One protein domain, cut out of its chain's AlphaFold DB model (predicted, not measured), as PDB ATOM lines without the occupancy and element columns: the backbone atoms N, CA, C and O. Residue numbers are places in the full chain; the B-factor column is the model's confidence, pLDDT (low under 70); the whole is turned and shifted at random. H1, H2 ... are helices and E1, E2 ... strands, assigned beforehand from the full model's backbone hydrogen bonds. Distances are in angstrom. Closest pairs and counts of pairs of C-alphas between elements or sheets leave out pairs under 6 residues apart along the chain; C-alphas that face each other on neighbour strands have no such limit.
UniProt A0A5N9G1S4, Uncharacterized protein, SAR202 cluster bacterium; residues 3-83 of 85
ATOM      1  N   SER A   3     218.196 165.788 212.680       86.50
ATOM      2  CA  SER A   3     218.708 164.823 211.716       86.50
ATOM      3  C   SER A   3     220.229 164.884 211.701       86.50
ATOM      4  O   SER A   3     220.819 165.965 211.770       86.50
ATOM      5  N   LEU A   4     220.869 163.723 211.609       89.81
ATOM      6  CA  LEU A   4     222.304 163.616 211.385       89.81
ATOM      7  C   LEU A   4     222.537 163.347 209.901       89.81
ATOM      8  O   LEU A   4     222.029 162.366 209.367       89.81
ATOM      9  N   ILE A   5     223.307 164.211 209.250       88.62
ATOM     10  CA  ILE A   5     223.649 164.063 207.837       88.62
ATOM     11  C   ILE A   5     225.076 163.541 207.741       88.62
ATOM     12  O   ILE A   5     225.989 164.112 208.336       88.62
ATOM     13  N   HIS A   6     225.259 162.456 206.988       88.94
ATOM     14  CA  HIS A   6     226.555 161.873 206.660       88.94
ATOM     15  C   HIS A   6     226.751 161.871 205.146       88.94
ATOM     16  O   HIS A   6     226.041 161.173 204.429       88.94
ATOM     17  N   ILE A   7     227.756 162.599 204.672       88.75
ATOM     18  CA  ILE A   7     228.119 162.658 203.257       88.75
ATOM     19  C   ILE A   7     229.319 161.747 203.015       88.75
ATOM     20  O   ILE A   7     230.304 161.760 203.759       88.75
ATOM     21  N   ARG A   8     229.239 160.945 201.953       89.12
ATOM     22  CA  ARG A   8     230.320 160.088 201.464       89.12
ATOM     23  C   ARG A   8     230.660 160.508 200.038       89.12
ATOM     24  O   ARG A   8     229.761 160.677 199.228       89.12
ATOM     25  N   LEU A   9     231.946 160.702 199.759       90.50
ATOM     26  CA  LEU A   9     232.450 161.152 198.456       90.50
ATOM     27  C   LEU A   9     233.447 160.138 197.890       90.50
ATOM     28  O   LEU A   9     234.120 159.450 198.654       90.50
ATOM     29  N   GLY A  10     233.598 160.089 196.568       89.31
ATOM     30  CA  GLY A  10     234.621 159.277 195.896       89.31
ATOM     31  C   GLY A  10     234.283 157.794 195.734       89.31
ATOM     32  O   GLY A  10     235.192 156.982 195.595       89.31
ATOM     33  N   THR A  11     233.001 157.446 195.781       89.31
ATOM     34  CA  THR A  11     232.478 156.172 195.282       89.31
ATOM     35  C   THR A  11     231.143 156.442 194.609       89.31
ATOM     36  O   THR A  11     230.418 157.340 195.048       89.31
ATOM     37  N   ASP A  12     230.823 155.674 193.575       83.50
ATOM     38  CA  ASP A  12     229.538 155.797 192.895       83.50
ATOM     39  C   ASP A  12     228.399 155.280 193.773       83.50
ATOM     40  O   ASP A  12     228.575 154.415 194.638       83.50
ATOM     41  N   HIS A  13     227.225 155.864 193.561       73.12
ATOM     42  CA  HIS A  13     226.009 155.569 194.300       73.12
ATOM     43  C   HIS A  13     225.082 154.701 193.442       73.12
ATOM     44  O   HIS A  13     224.195 155.223 192.776       73.12
ATOM     45  N   ASP A  14     225.316 153.386 193.439       71.38
ATOM     46  CA  ASP A  14     224.478 152.388 192.749       71.38
ATOM     47  C   ASP A  14     223.678 151.562 193.779       71.38
ATOM     48  O   ASP A  14     223.934 150.383 194.018       71.38
ATOM     49  N   CYS A  15     222.780 152.232 194.507       74.38
ATOM     50  CA  CYS A  15     221.917 151.654 195.547       74.38
ATOM     51  C   CYS A  15     220.491 152.216 195.432       74.38
ATOM     52  O   CYS A  15     220.257 153.236 194.791       74.38
ATOM     53  N   ASP A  16     219.535 151.573 196.100       78.75
ATOM     54  CA  ASP A  16     218.100 151.903 196.106       78.75
ATOM     55  C   ASP A  16     217.727 153.191 196.870       78.75
ATOM     56  O   ASP A  16     216.557 153.421 197.164       78.75
ATOM     57  N   HIS A  17     218.714 154.038 197.176       71.06
ATOM     58  CA  HIS A  17     218.592 155.280 197.948       71.06
ATOM     59  C   HIS A  17     218.078 155.119 199.393       71.06
ATOM     60  O   HIS A  17     217.925 156.124 200.086       71.06
ATOM     61  N   GLU A  18     217.878 153.890 199.879       76.81
ATOM     62  CA  GLU A  18     217.496 153.607 201.267       76.81
ATOM     63  C   GLU A  18     218.735 153.260 202.099       76.81
ATOM     64  O   GLU A  18     219.062 153.939 203.078       76.81
ATOM     65  N   ILE A  19     219.479 152.223 201.694       74.69
ATOM     66  CA  ILE A  19     220.701 151.795 202.385       74.69
ATOM     67  C   ILE A  19     221.790 151.471 201.371       74.69
ATOM     68  O   ILE A  19     221.731 150.490 200.635       74.69
ATOM     69  N   CYS A  20     222.870 152.243 201.418       75.00
ATOM     70  CA  CYS A  20     224.015 152.004 200.550       75.00
ATOM     71  C   CYS A  20     225.045 151.133 201.250       75.00
ATOM     72  O   CYS A  20     225.769 151.567 202.153       75.00
ATOM     73  N   ILE A  21     225.093 149.877 200.817       83.38
ATOM     74  CA  ILE A  21     226.072 148.899 201.272       83.38
ATOM     75  C   ILE A  21     227.300 149.018 200.375       83.38
ATOM     76  O   ILE A  21     227.295 148.581 199.229       83.38
ATOM     77  N   LEU A  22     228.362 149.614 200.908       86.00
ATOM     78  CA  LEU A  22     229.644 149.708 200.217       86.00
ATOM     79  C   LEU A  22     230.526 148.507 200.560       86.00
ATOM     80  O   LEU A  22     230.550 148.045 201.706       86.00
ATOM     81  N   SER A  23     231.312 148.051 199.584       90.00
ATOM     82  CA  SER A  23     232.403 147.113 199.843       90.00
ATOM     83  C   SER A  23     233.419 147.730 200.819       90.00
ATOM     84  O   SER A  23     233.482 148.950 201.004       90.00
ATOM     85  N   LYS A  24     234.265 146.905 201.450       90.31
ATOM     86  CA  LYS A  24     235.343 147.417 202.318       90.31
ATOM     87  C   LYS A  24     236.280 148.365 201.561       90.31
ATOM     88  O   LYS A  24     236.749 149.345 202.136       90.31
ATOM     89  N   GLU A  25     236.552 148.058 200.295       91.81
ATOM     90  CA  GLU A  25     237.396 148.876 199.429       91.81
ATOM     91  C   GLU A  25     236.754 150.245 199.179       91.81
ATOM     92  O   GLU A  25     237.371 151.278 199.448       91.81
ATOM     93  N   ASP A  26     235.490 150.262 198.757       91.12
ATOM     94  CA  ASP A  26     234.774 151.496 198.435       91.12
ATOM     95  C   ASP A  26     234.522 152.346 199.676       91.12
ATOM     96  O   ASP A  26     234.727 153.560 199.660       91.12
ATOM     97  N   MET A  27     234.206 151.713 200.808       89.44
ATOM     98  CA  MET A  27     234.128 152.402 202.092       89.44
ATOM     99  C   MET A  27     235.445 153.125 202.410       89.44
ATOM    100  O   MET A  27     235.415 154.275 202.854       89.44
ATOM    101  N   GLY A  28     236.592 152.497 202.121       91.00
ATOM    102  CA  GLY A  28     237.917 153.101 202.258       91.00
ATOM    103  C   GLY A  28     238.106 154.346 201.387       91.00
ATOM    104  O   GLY A  28     238.586 155.372 201.883       91.00
ATOM    105  N   LYS A  29     237.640 154.313 200.129       91.88
ATOM    106  CA  LYS A  29     237.654 155.472 199.211       91.88
ATOM    107  C   LYS A  29     236.844 156.647 199.773       91.88
ATOM    108  O   LYS A  29     237.245 157.810 199.652       91.88
ATOM    109  N   THR A  30     235.746 156.371 200.485       90.88
ATOM    110  CA  THR A  30     234.926 157.425 201.117       90.88
ATOM    111  C   THR A  30     235.560 158.095 202.336       90.88
ATOM    112  O   THR A  30     235.132 159.179 202.739       90.88
ATOM    113  N   THR A  31     236.607 157.500 202.909       90.44
ATOM    114  CA  THR A  31     237.303 158.007 204.103       90.44
ATOM    115  C   THR A  31     238.633 158.704 203.808       90.44
ATOM    116  O   THR A  31     239.442 158.868 204.717       90.44
ATOM    117  N   ASN A  32     238.865 159.147 202.566       94.00
ATOM    118  CA  ASN A  32     240.065 159.904 202.201       94.00
ATOM    119  C   ASN A  32     240.217 161.170 203.076       94.00
ATOM    120  O   ASN A  32     239.386 162.079 203.026       94.00
ATOM    121  N   SER A  33     241.278 161.215 203.886       93.69
ATOM    122  CA  SER A  33     241.512 162.278 204.868       93.69
ATOM    123  C   SER A  33     241.838 163.625 204.227       93.69
ATOM    124  O   SER A  33     241.324 164.640 204.690       93.69
ATOM    125  N   ALA A  34     242.631 163.641 203.152       94.56
ATOM    126  CA  ALA A  34     243.013 164.863 202.449       94.56
ATOM    127  C   ALA A  34     241.787 165.550 201.836       94.56
ATOM    128  O   ALA A  34     241.544 166.725 202.100       94.56
ATOM    129  N   ARG A  35     240.950 164.791 201.116       95.50
ATOM    130  CA  ARG A  35     239.683 165.300 200.574       95.50
ATOM    131  C   ARG A  35     238.766 165.830 201.675       95.50
ATOM    132  O   ARG A  35     238.213 166.914 201.540       95.50
ATOM    133  N   ASN A  36     238.596 165.085 202.768       94.81
ATOM    134  CA  ASN A  36     237.688 165.493 203.844       94.81
ATOM    135  C   ASN A  36     238.182 166.754 204.574       94.81
ATOM    136  O   ASN A  36     237.367 167.595 204.952       94.81
ATOM    137  N   ALA A  37     239.499 166.901 204.754       94.56
ATOM    138  CA  ALA A  37     240.095 168.106 205.320       94.56
ATOM    139  C   ALA A  37     239.899 169.317 204.398       94.56
ATOM    140  O   ALA A  37     239.492 170.376 204.873       94.56
ATOM    141  N   GLN A  38     240.114 169.147 203.090       95.88
ATOM    142  CA  GLN A  38     239.902 170.221 202.118       95.88
ATOM    143  C   GLN A  38     238.432 170.616 201.991       95.88
ATOM    144  O   GLN A  38     238.132 171.803 201.956       95.88
ATOM    145  N   LEU A  39     237.500 169.659 202.038       96.25
ATOM    146  CA  LEU A  39     236.070 169.967 202.076       96.25
ATOM    147  C   LEU A  39     235.705 170.832 203.289       96.25
ATOM    148  O   LEU A  39     234.985 171.813 203.143       96.25
ATOM    149  N   ASN A  40     236.208 170.496 204.482       95.69
ATOM    150  CA  ASN A  40     235.980 171.307 205.682       95.69
ATOM    151  C   ASN A  40     236.548 172.730 205.523       95.69
ATOM    152  O   ASN A  40     235.860 173.700 205.826       95.69
ATOM    153  N   LEU A  41     237.775 172.870 205.008       96.50
ATOM    154  CA  LEU A  41     238.379 174.184 204.756       96.50
ATOM    155  C   LEU A  41     237.580 175.004 203.733       96.50
ATOM    156  O   LEU A  41     237.319 176.182 203.964       96.50
ATOM    157  N   ALA A  42     237.141 174.385 202.639       97.12
ATOM    158  CA  ALA A  42     236.338 175.049 201.620       97.12
ATOM    159  C   ALA A  42     234.960 175.478 202.161       97.12
ATOM    160  O   ALA A  42     234.513 176.597 201.907       97.12
ATOM    161  N   LEU A  43     234.310 174.648 202.985       97.19
ATOM    162  CA  LEU A  43     233.062 175.012 203.671       97.19
ATOM    163  C   LEU A  43     233.266 176.195 204.627       97.19
ATOM    164  O   LEU A  43     232.476 177.143 204.611       97.19
ATOM    165  N   LEU A  44     234.355 176.181 205.401       96.69
ATOM    166  CA  LEU A  44     234.730 177.282 206.289       96.69
ATOM    167  C   LEU A  44     234.940 178.589 205.517       96.69
ATOM    168  O   LEU A  44     234.439 179.630 205.943       96.69
ATOM    169  N   ASN A  45     235.597 178.533 204.356       96.50
ATOM    170  CA  ASN A  45     235.770 179.688 203.470       96.50
ATOM    171  C   ASN A  45     234.433 180.212 202.919       96.50
ATOM    172  O   ASN A  45     234.284 181.413 202.705       96.50
ATOM    173  N   ASN A  46     233.434 179.340 202.765       96.50
ATOM    174  CA  ASN A  46     232.059 179.699 202.402       96.50
ATOM    175  C   ASN A  46     231.186 180.084 203.622       96.50
ATOM    176  O   ASN A  46     229.972 180.270 203.509       96.50
ATOM    177  N   GLY A  47     231.790 180.245 204.804       95.38
ATOM    178  CA  GLY A  47     231.117 180.713 206.016       95.38
ATOM    179  C   GLY A  47     230.250 179.661 206.709       95.38
ATOM    180  O   GLY A  47     229.391 180.027 207.513       95.38
ATOM    181  N   VAL A  48     230.459 178.375 206.414       94.12
ATOM    182  CA  VAL A  48     229.767 177.248 207.050       94.12
ATOM    183  C   VAL A  48     230.794 176.355 207.738       94.12
ATOM    184  O   VAL A  48     231.644 175.752 207.096       94.12
ATOM    185  N   HIS A  49     230.700 176.212 209.060       90.81
ATOM    186  CA  HIS A  49     231.492 175.205 209.767       90.81
ATOM    187  C   HIS A  49     230.768 173.859 209.716       90.81
ATOM    188  O   HIS A  49     229.796 173.627 210.435       90.81
ATOM    189  N   SER A  50     231.236 172.987 208.828       84.12
ATOM    190  CA  SER A  50     230.699 171.644 208.625       84.12
ATOM    191  C   SER A  50     231.798 170.722 208.084       84.12
ATOM    192  O   SER A  50     232.951 171.106 207.964       84.12
ATOM    193  N   GLY A  51     231.458 169.483 207.757       89.69
ATOM    194  CA  GLY A  51     232.349 168.550 207.084       89.69
ATOM    195  C   GLY A  51     231.535 167.449 206.429       89.69
ATOM    196  O   GLY A  51     230.430 167.667 205.942       89.69
ATOM    197  N   THR A  52     232.033 166.219 206.483       91.19
ATOM    198  CA  THR A  52     231.264 165.054 206.019       91.19
ATOM    199  C   THR A  52     230.160 164.635 206.991       91.19
ATOM    200  O   THR A  52     229.417 163.699 206.699       91.19
ATOM    201  N   ARG A  53     230.057 165.285 208.158       90.94
ATOM    202  CA  ARG A  53     229.068 164.985 209.196       90.94
ATOM    203  C   ARG A  53     228.608 166.258 209.885       90.94
ATOM    204  O   ARG A  53     229.442 167.002 210.392       90.94
ATOM    205  N   PHE A  54     227.303 166.474 209.944       91.25
ATOM    206  CA  PHE A  54     226.726 167.633 210.620       91.25
ATOM    207  C   PHE A  54     225.277 167.374 211.034       91.25
ATOM    208  O   PHE A  54     224.647 166.411 210.595       91.25
ATOM    209  N   ILE A  55     224.768 168.227 211.924       90.75
ATOM    210  CA  ILE A  55     223.422 168.114 212.485       90.75
ATOM    211  C   ILE A  55     222.530 169.177 211.858       90.75
ATOM    212  O   ILE A  55     222.833 170.366 211.920       90.75
ATOM    213  N   MET A  56     221.386 168.746 211.343       88.06
ATOM    214  CA  MET A  56     220.290 169.623 210.963       88.06
ATOM    215  C   MET A  56     219.224 169.565 212.056       88.06
ATOM    216  O   MET A  56     218.620 168.525 212.303       88.06
ATOM    217  N   SER A  57     219.020 170.673 212.757       90.19
ATOM    218  CA  SER A  57     217.979 170.805 213.780       90.19
ATOM    219  C   SER A  57     216.744 171.524 213.240       90.19
ATOM    220  O   SER A  57     216.839 172.289 212.281       90.19
ATOM    221  N   ALA A  58     215.614 171.356 213.931       90.94
ATOM    222  CA  ALA A  58     214.369 172.084 213.668       90.94
ATOM    223  C   ALA A  58     214.458 173.615 213.873       90.94
ATOM    224  O   ALA A  58     213.473 174.310 213.650       90.94
ATOM    225  N   PHE A  59     215.600 174.138 214.331       92.12
ATOM    226  CA  PHE A  59     215.827 175.576 214.489       92.12
ATOM    227  C   PHE A  59     216.408 176.240 213.236       92.12
ATOM    228  O   PHE A  59     216.413 177.465 213.165       92.12
ATOM    229  N   HIS A  60     216.897 175.465 212.263       91.56
ATOM    230  CA  HIS A  60     217.335 176.024 210.988       91.56
ATOM    231  C   HIS A  60     216.122 176.442 210.164       91.56
ATOM    232  O   HIS A  60     215.165 175.684 210.012       91.56
ATOM    233  N   THR A  61     216.181 177.650 209.621       95.44
ATOM    234  CA  THR A  61     215.193 178.142 208.666       95.44
ATOM    235  C   THR A  61     215.489 177.610 207.261       95.44
ATOM    236  O   THR A  61     216.612 177.204 206.963       95.44
ATOM    237  N   GLU A  62     214.516 177.705 206.352       94.31
ATOM    238  CA  GLU A  62     214.729 177.432 204.919       94.31
ATOM    239  C   GLU A  62     215.902 178.236 204.341       94.31
ATOM    240  O   GLU A  62     216.666 177.751 203.510       94.31
ATOM    241  N   LYS A  63     216.099 179.466 204.830       95.94
ATOM    242  CA  LYS A  63     217.221 180.314 204.425       95.94
ATOM    243  C   LYS A  63     218.565 179.753 204.895       95.94
ATOM    244  O   LYS A  63     219.532 179.801 204.138       95.94
ATOM    245  N   ASP A  64     218.637 179.229 206.118       94.19
ATOM    246  CA  ASP A  64     219.857 178.605 206.644       94.19
ATOM    247  C   ASP A  64     220.201 177.336 205.852       94.19
ATOM    248  O   ASP A  64     221.363 177.113 205.508       94.19
ATOM    249  N   ILE A  65     219.180 176.545 205.500       93.00
ATOM    250  CA  ILE A  65     219.316 175.346 204.664       93.00
ATOM    251  C   ILE A  65     219.810 175.723 203.264       93.00
ATOM    252  O   ILE A  65     220.812 175.175 202.810       93.00
ATOM    253  N   ALA A  66     219.169 176.693 202.604       95.25
ATOM    254  CA  ALA A  66     219.547 177.138 201.264       95.25
ATOM    255  C   ALA A  66     220.985 177.675 201.215       95.25
ATOM    256  O   ALA A  66     221.765 177.270 200.356       95.25
ATOM    257  N   ARG A  67     221.371 178.514 202.188       95.19
ATOM    258  CA  ARG A  67     222.747 179.023 202.306       95.19
ATOM    259  C   ARG A  67     223.755 177.895 202.528       95.19
ATOM    260  O   ARG A  67     224.853 177.930 201.982       95.19
ATOM    261  N   THR A  68     223.394 176.896 203.330       93.88
ATOM    262  CA  THR A  68     224.256 175.734 203.571       93.88
ATOM    263  C   THR A  68     224.419 174.906 202.298       93.88
ATOM    264  O   THR A  68     225.537 174.527 201.964       93.88
ATOM    265  N   ALA A  69     223.340 174.668 201.550       94.12
ATOM    266  CA  ALA A  69     223.393 173.950 200.280       94.12
ATOM    267  C   ALA A  69     224.265 174.674 199.238       94.12
ATOM    268  O   ALA A  69     225.082 174.035 198.578       94.12
ATOM    269  N   GLU A  70     224.151 176.002 199.144       97.38
ATOM    270  CA  GLU A  70     225.009 176.834 198.291       97.38
ATOM    271  C   GLU A  70     226.490 176.710 198.687       97.38
ATOM    272  O   GLU A  70     227.336 176.431 197.838       97.38
ATOM    273  N   ALA A  71     226.802 176.815 199.984       96.75
ATOM    274  CA  ALA A  71     228.163 176.645 200.490       96.75
ATOM    275  C   ALA A  71     228.739 175.255 200.173       96.75
ATOM    276  O   ALA A  71     229.912 175.148 199.821       96.75
ATOM    277  N   PHE A  72     227.927 174.196 200.254       96.12
ATOM    278  CA  PHE A  72     228.329 172.851 199.831       96.12
ATOM    279  C   PHE A  72     228.600 172.774 198.327       96.12
ATOM    280  O   PHE A  72     229.587 172.160 197.930       96.12
ATOM    281  N   GLY A  73     227.765 173.400 197.494       96.12
ATOM    282  CA  GLY A  73     227.980 173.467 196.048       96.12
ATOM    283  C   GLY A  73     229.318 174.119 195.690       96.12
ATOM    284  O   GLY A  73     230.106 173.534 194.945       96.12
ATOM    285  N   ASN A  74     229.607 175.275 196.291       97.94
ATOM    286  CA  ASN A  74     230.873 175.986 196.098       97.94
ATOM    287  C   ASN A  74     232.063 175.169 196.618       97.94
ATOM    288  O   ASN A  74     233.028 174.954 195.892       97.94
ATOM    289  N   ALA A  75     231.966 174.628 197.835       97.00
ATOM    290  CA  ALA A  75     233.041 173.839 198.426       97.00
ATOM    291  C   ALA A  75     233.354 172.566 197.621       97.00
ATOM    292  O   ALA A  75     234.513 172.175 197.505       97.00
ATOM    293  N   LEU A  76     232.345 171.913 197.038       95.56
ATOM    294  CA  LEU A  76     232.560 170.777 196.141       95.56
ATOM    295  C   LEU A  76     233.242 171.206 194.836       95.56
ATOM    296  O   LEU A  76     234.106 170.480 194.347       95.56
ATOM    297  N   ALA A  77     232.903 172.372 194.282       96.88
ATOM    298  CA  ALA A  77     233.608 172.908 193.120       96.88
ATOM    299  C   ALA A  77     235.092 173.181 193.432       96.88
ATOM    300  O   ALA A  77     235.951 172.786 192.643       96.88
ATOM    301  N   ASP A  78     235.393 173.750 194.602       96.19
ATOM    302  CA  ASP A  78     236.765 174.005 195.062       96.19
ATOM    303  C   ASP A  78     237.555 172.696 195.226       96.19
ATOM    304  O   ASP A  78     238.643 172.534 194.676       96.19
ATOM    305  N   VAL A  79     236.981 171.701 195.914       95.19
ATOM    306  CA  VAL A  79     237.621 170.386 196.110       95.19
ATOM    307  C   VAL A  79     237.853 169.664 194.775       95.19
ATOM    308  O   VAL A  79     238.859 168.970 194.619       95.19
ATOM    309  N   ARG A  80     236.954 169.833 193.794       95.50
ATOM    310  CA  ARG A  80     237.136 169.310 192.431       95.50
ATOM    311  C   ARG A  80     238.277 170.010 191.697       95.50
ATOM    312  O   ARG A  80     239.043 169.341 191.011       95.50
ATOM    313  N   ALA A  81     238.404 171.330 191.828       96.62
ATOM    314  CA  ALA A  81     239.486 172.087 191.199       96.62
ATOM    315  C   ALA A  81     240.876 171.644 191.698       96.62
ATOM    316  O   ALA A  81     241.832 171.641 190.928       96.62
ATOM    317  N   GLU A  82     240.958 171.178 192.946       93.88
ATOM    318  CA  GLU A  82     242.157 170.578 193.552       93.88
ATOM    319  C   GLU A  82     242.399 169.106 193.135       93.88
ATOM    320  O   GLU A  82     243.350 168.472 193.595       93.88
ATOM    321  N   GLY A  83     241.541 168.520 192.289       94.12
ATOM    322  CA  GLY A  83     241.672 167.138 191.809       94.12
ATOM    323  C   GLY A  83     241.389 166.068 192.868       94.12
ATOM    324  O   GLY A  83     241.866 164.938 192.755       94.12
TER     325      GLY A  83
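This is residues 3 to 83 of the 85 residues of an uncharacterized protein of SAR202 cluster bacterium (UniProt A0A5N9G1S4). Two longer helices, H2 and H3, cross at a steep tilt where the later part of H3, residues 71 to 79, packs on H2, and a small two-stranded antiparallel ribbon of E1 and E2 makes another part of a flat, rather open model. At one end of its length is the short helix H1, and the long loop before it, residues 7 to 23, swings out with residues 15 to 20 sticking out free. The printed part has 81 residues, with three named helices and two named strands in the order E1, H1, H2, E2, H3. The class is mostly helix, and the strands form one antiparallel sheet in the order E1, E2. The whole is only just compact, close to loose, with a radius of gyration of the C-alphas of 13.6 A and spans of 36 by 30 by 16 A.

The printed part begins with strand E1, residues 3 to 6, 9.8 A from first to last C-alpha; C-alpha 3 is at (218.708, 164.823, 211.716). Helix H1 is residues 24 to 30, 10.1 A long. Helix H2 is residues 33 to 45, 18.4 A long, with C-alpha 33 at (241.512, 162.278, 204.868). Strand E2 is residues 53 to 57, 13.3 A long. Helix H3, the longest, is residues 62 to 81, 28.8 A long, and ends with C-alpha 81 at (239.486, 172.087, 191.199).

E1 and E2 are antiparallel neighbours, with 161 degrees between their directions. The C-alphas of Leu 4 and Ile 55 face each other at 4.8 A. N 3 and O 56, 2.8 A apart, and N 5 and O 54, 2.9 A apart, are within hydrogen-bond range. H1 touches no helix, and it is apart from H2, H3 and E2. H2 and H3 touch, H3 with residues 71 to 79 alone; their closest C-alphas, those of Ala 42 and Ala 75, are 4.7 A apart. H2 and H3 run opposite ways at a steep tilt of 51 degrees. E1 is apart from H2 and from H3. In H1, H2 and H3 every O i to N i+4 pair is within hydrogen-bond range.

The two C-alphas farthest apart, those of Glu 25 and Thr 61, are 37.9 A from each other, and the outline is flat. The printed part runs from residue 3 to 83 and has no cut. The link from E1 to H1, 17 residues, is long, and in it residues 15 to 20 stand free. The link from H2 to E2, 7 residues, is short, while those from H1 to H2 and from E2 to H3 are tight. The mean pLDDT of the printed part is 91.0, and no printed residue is under 70.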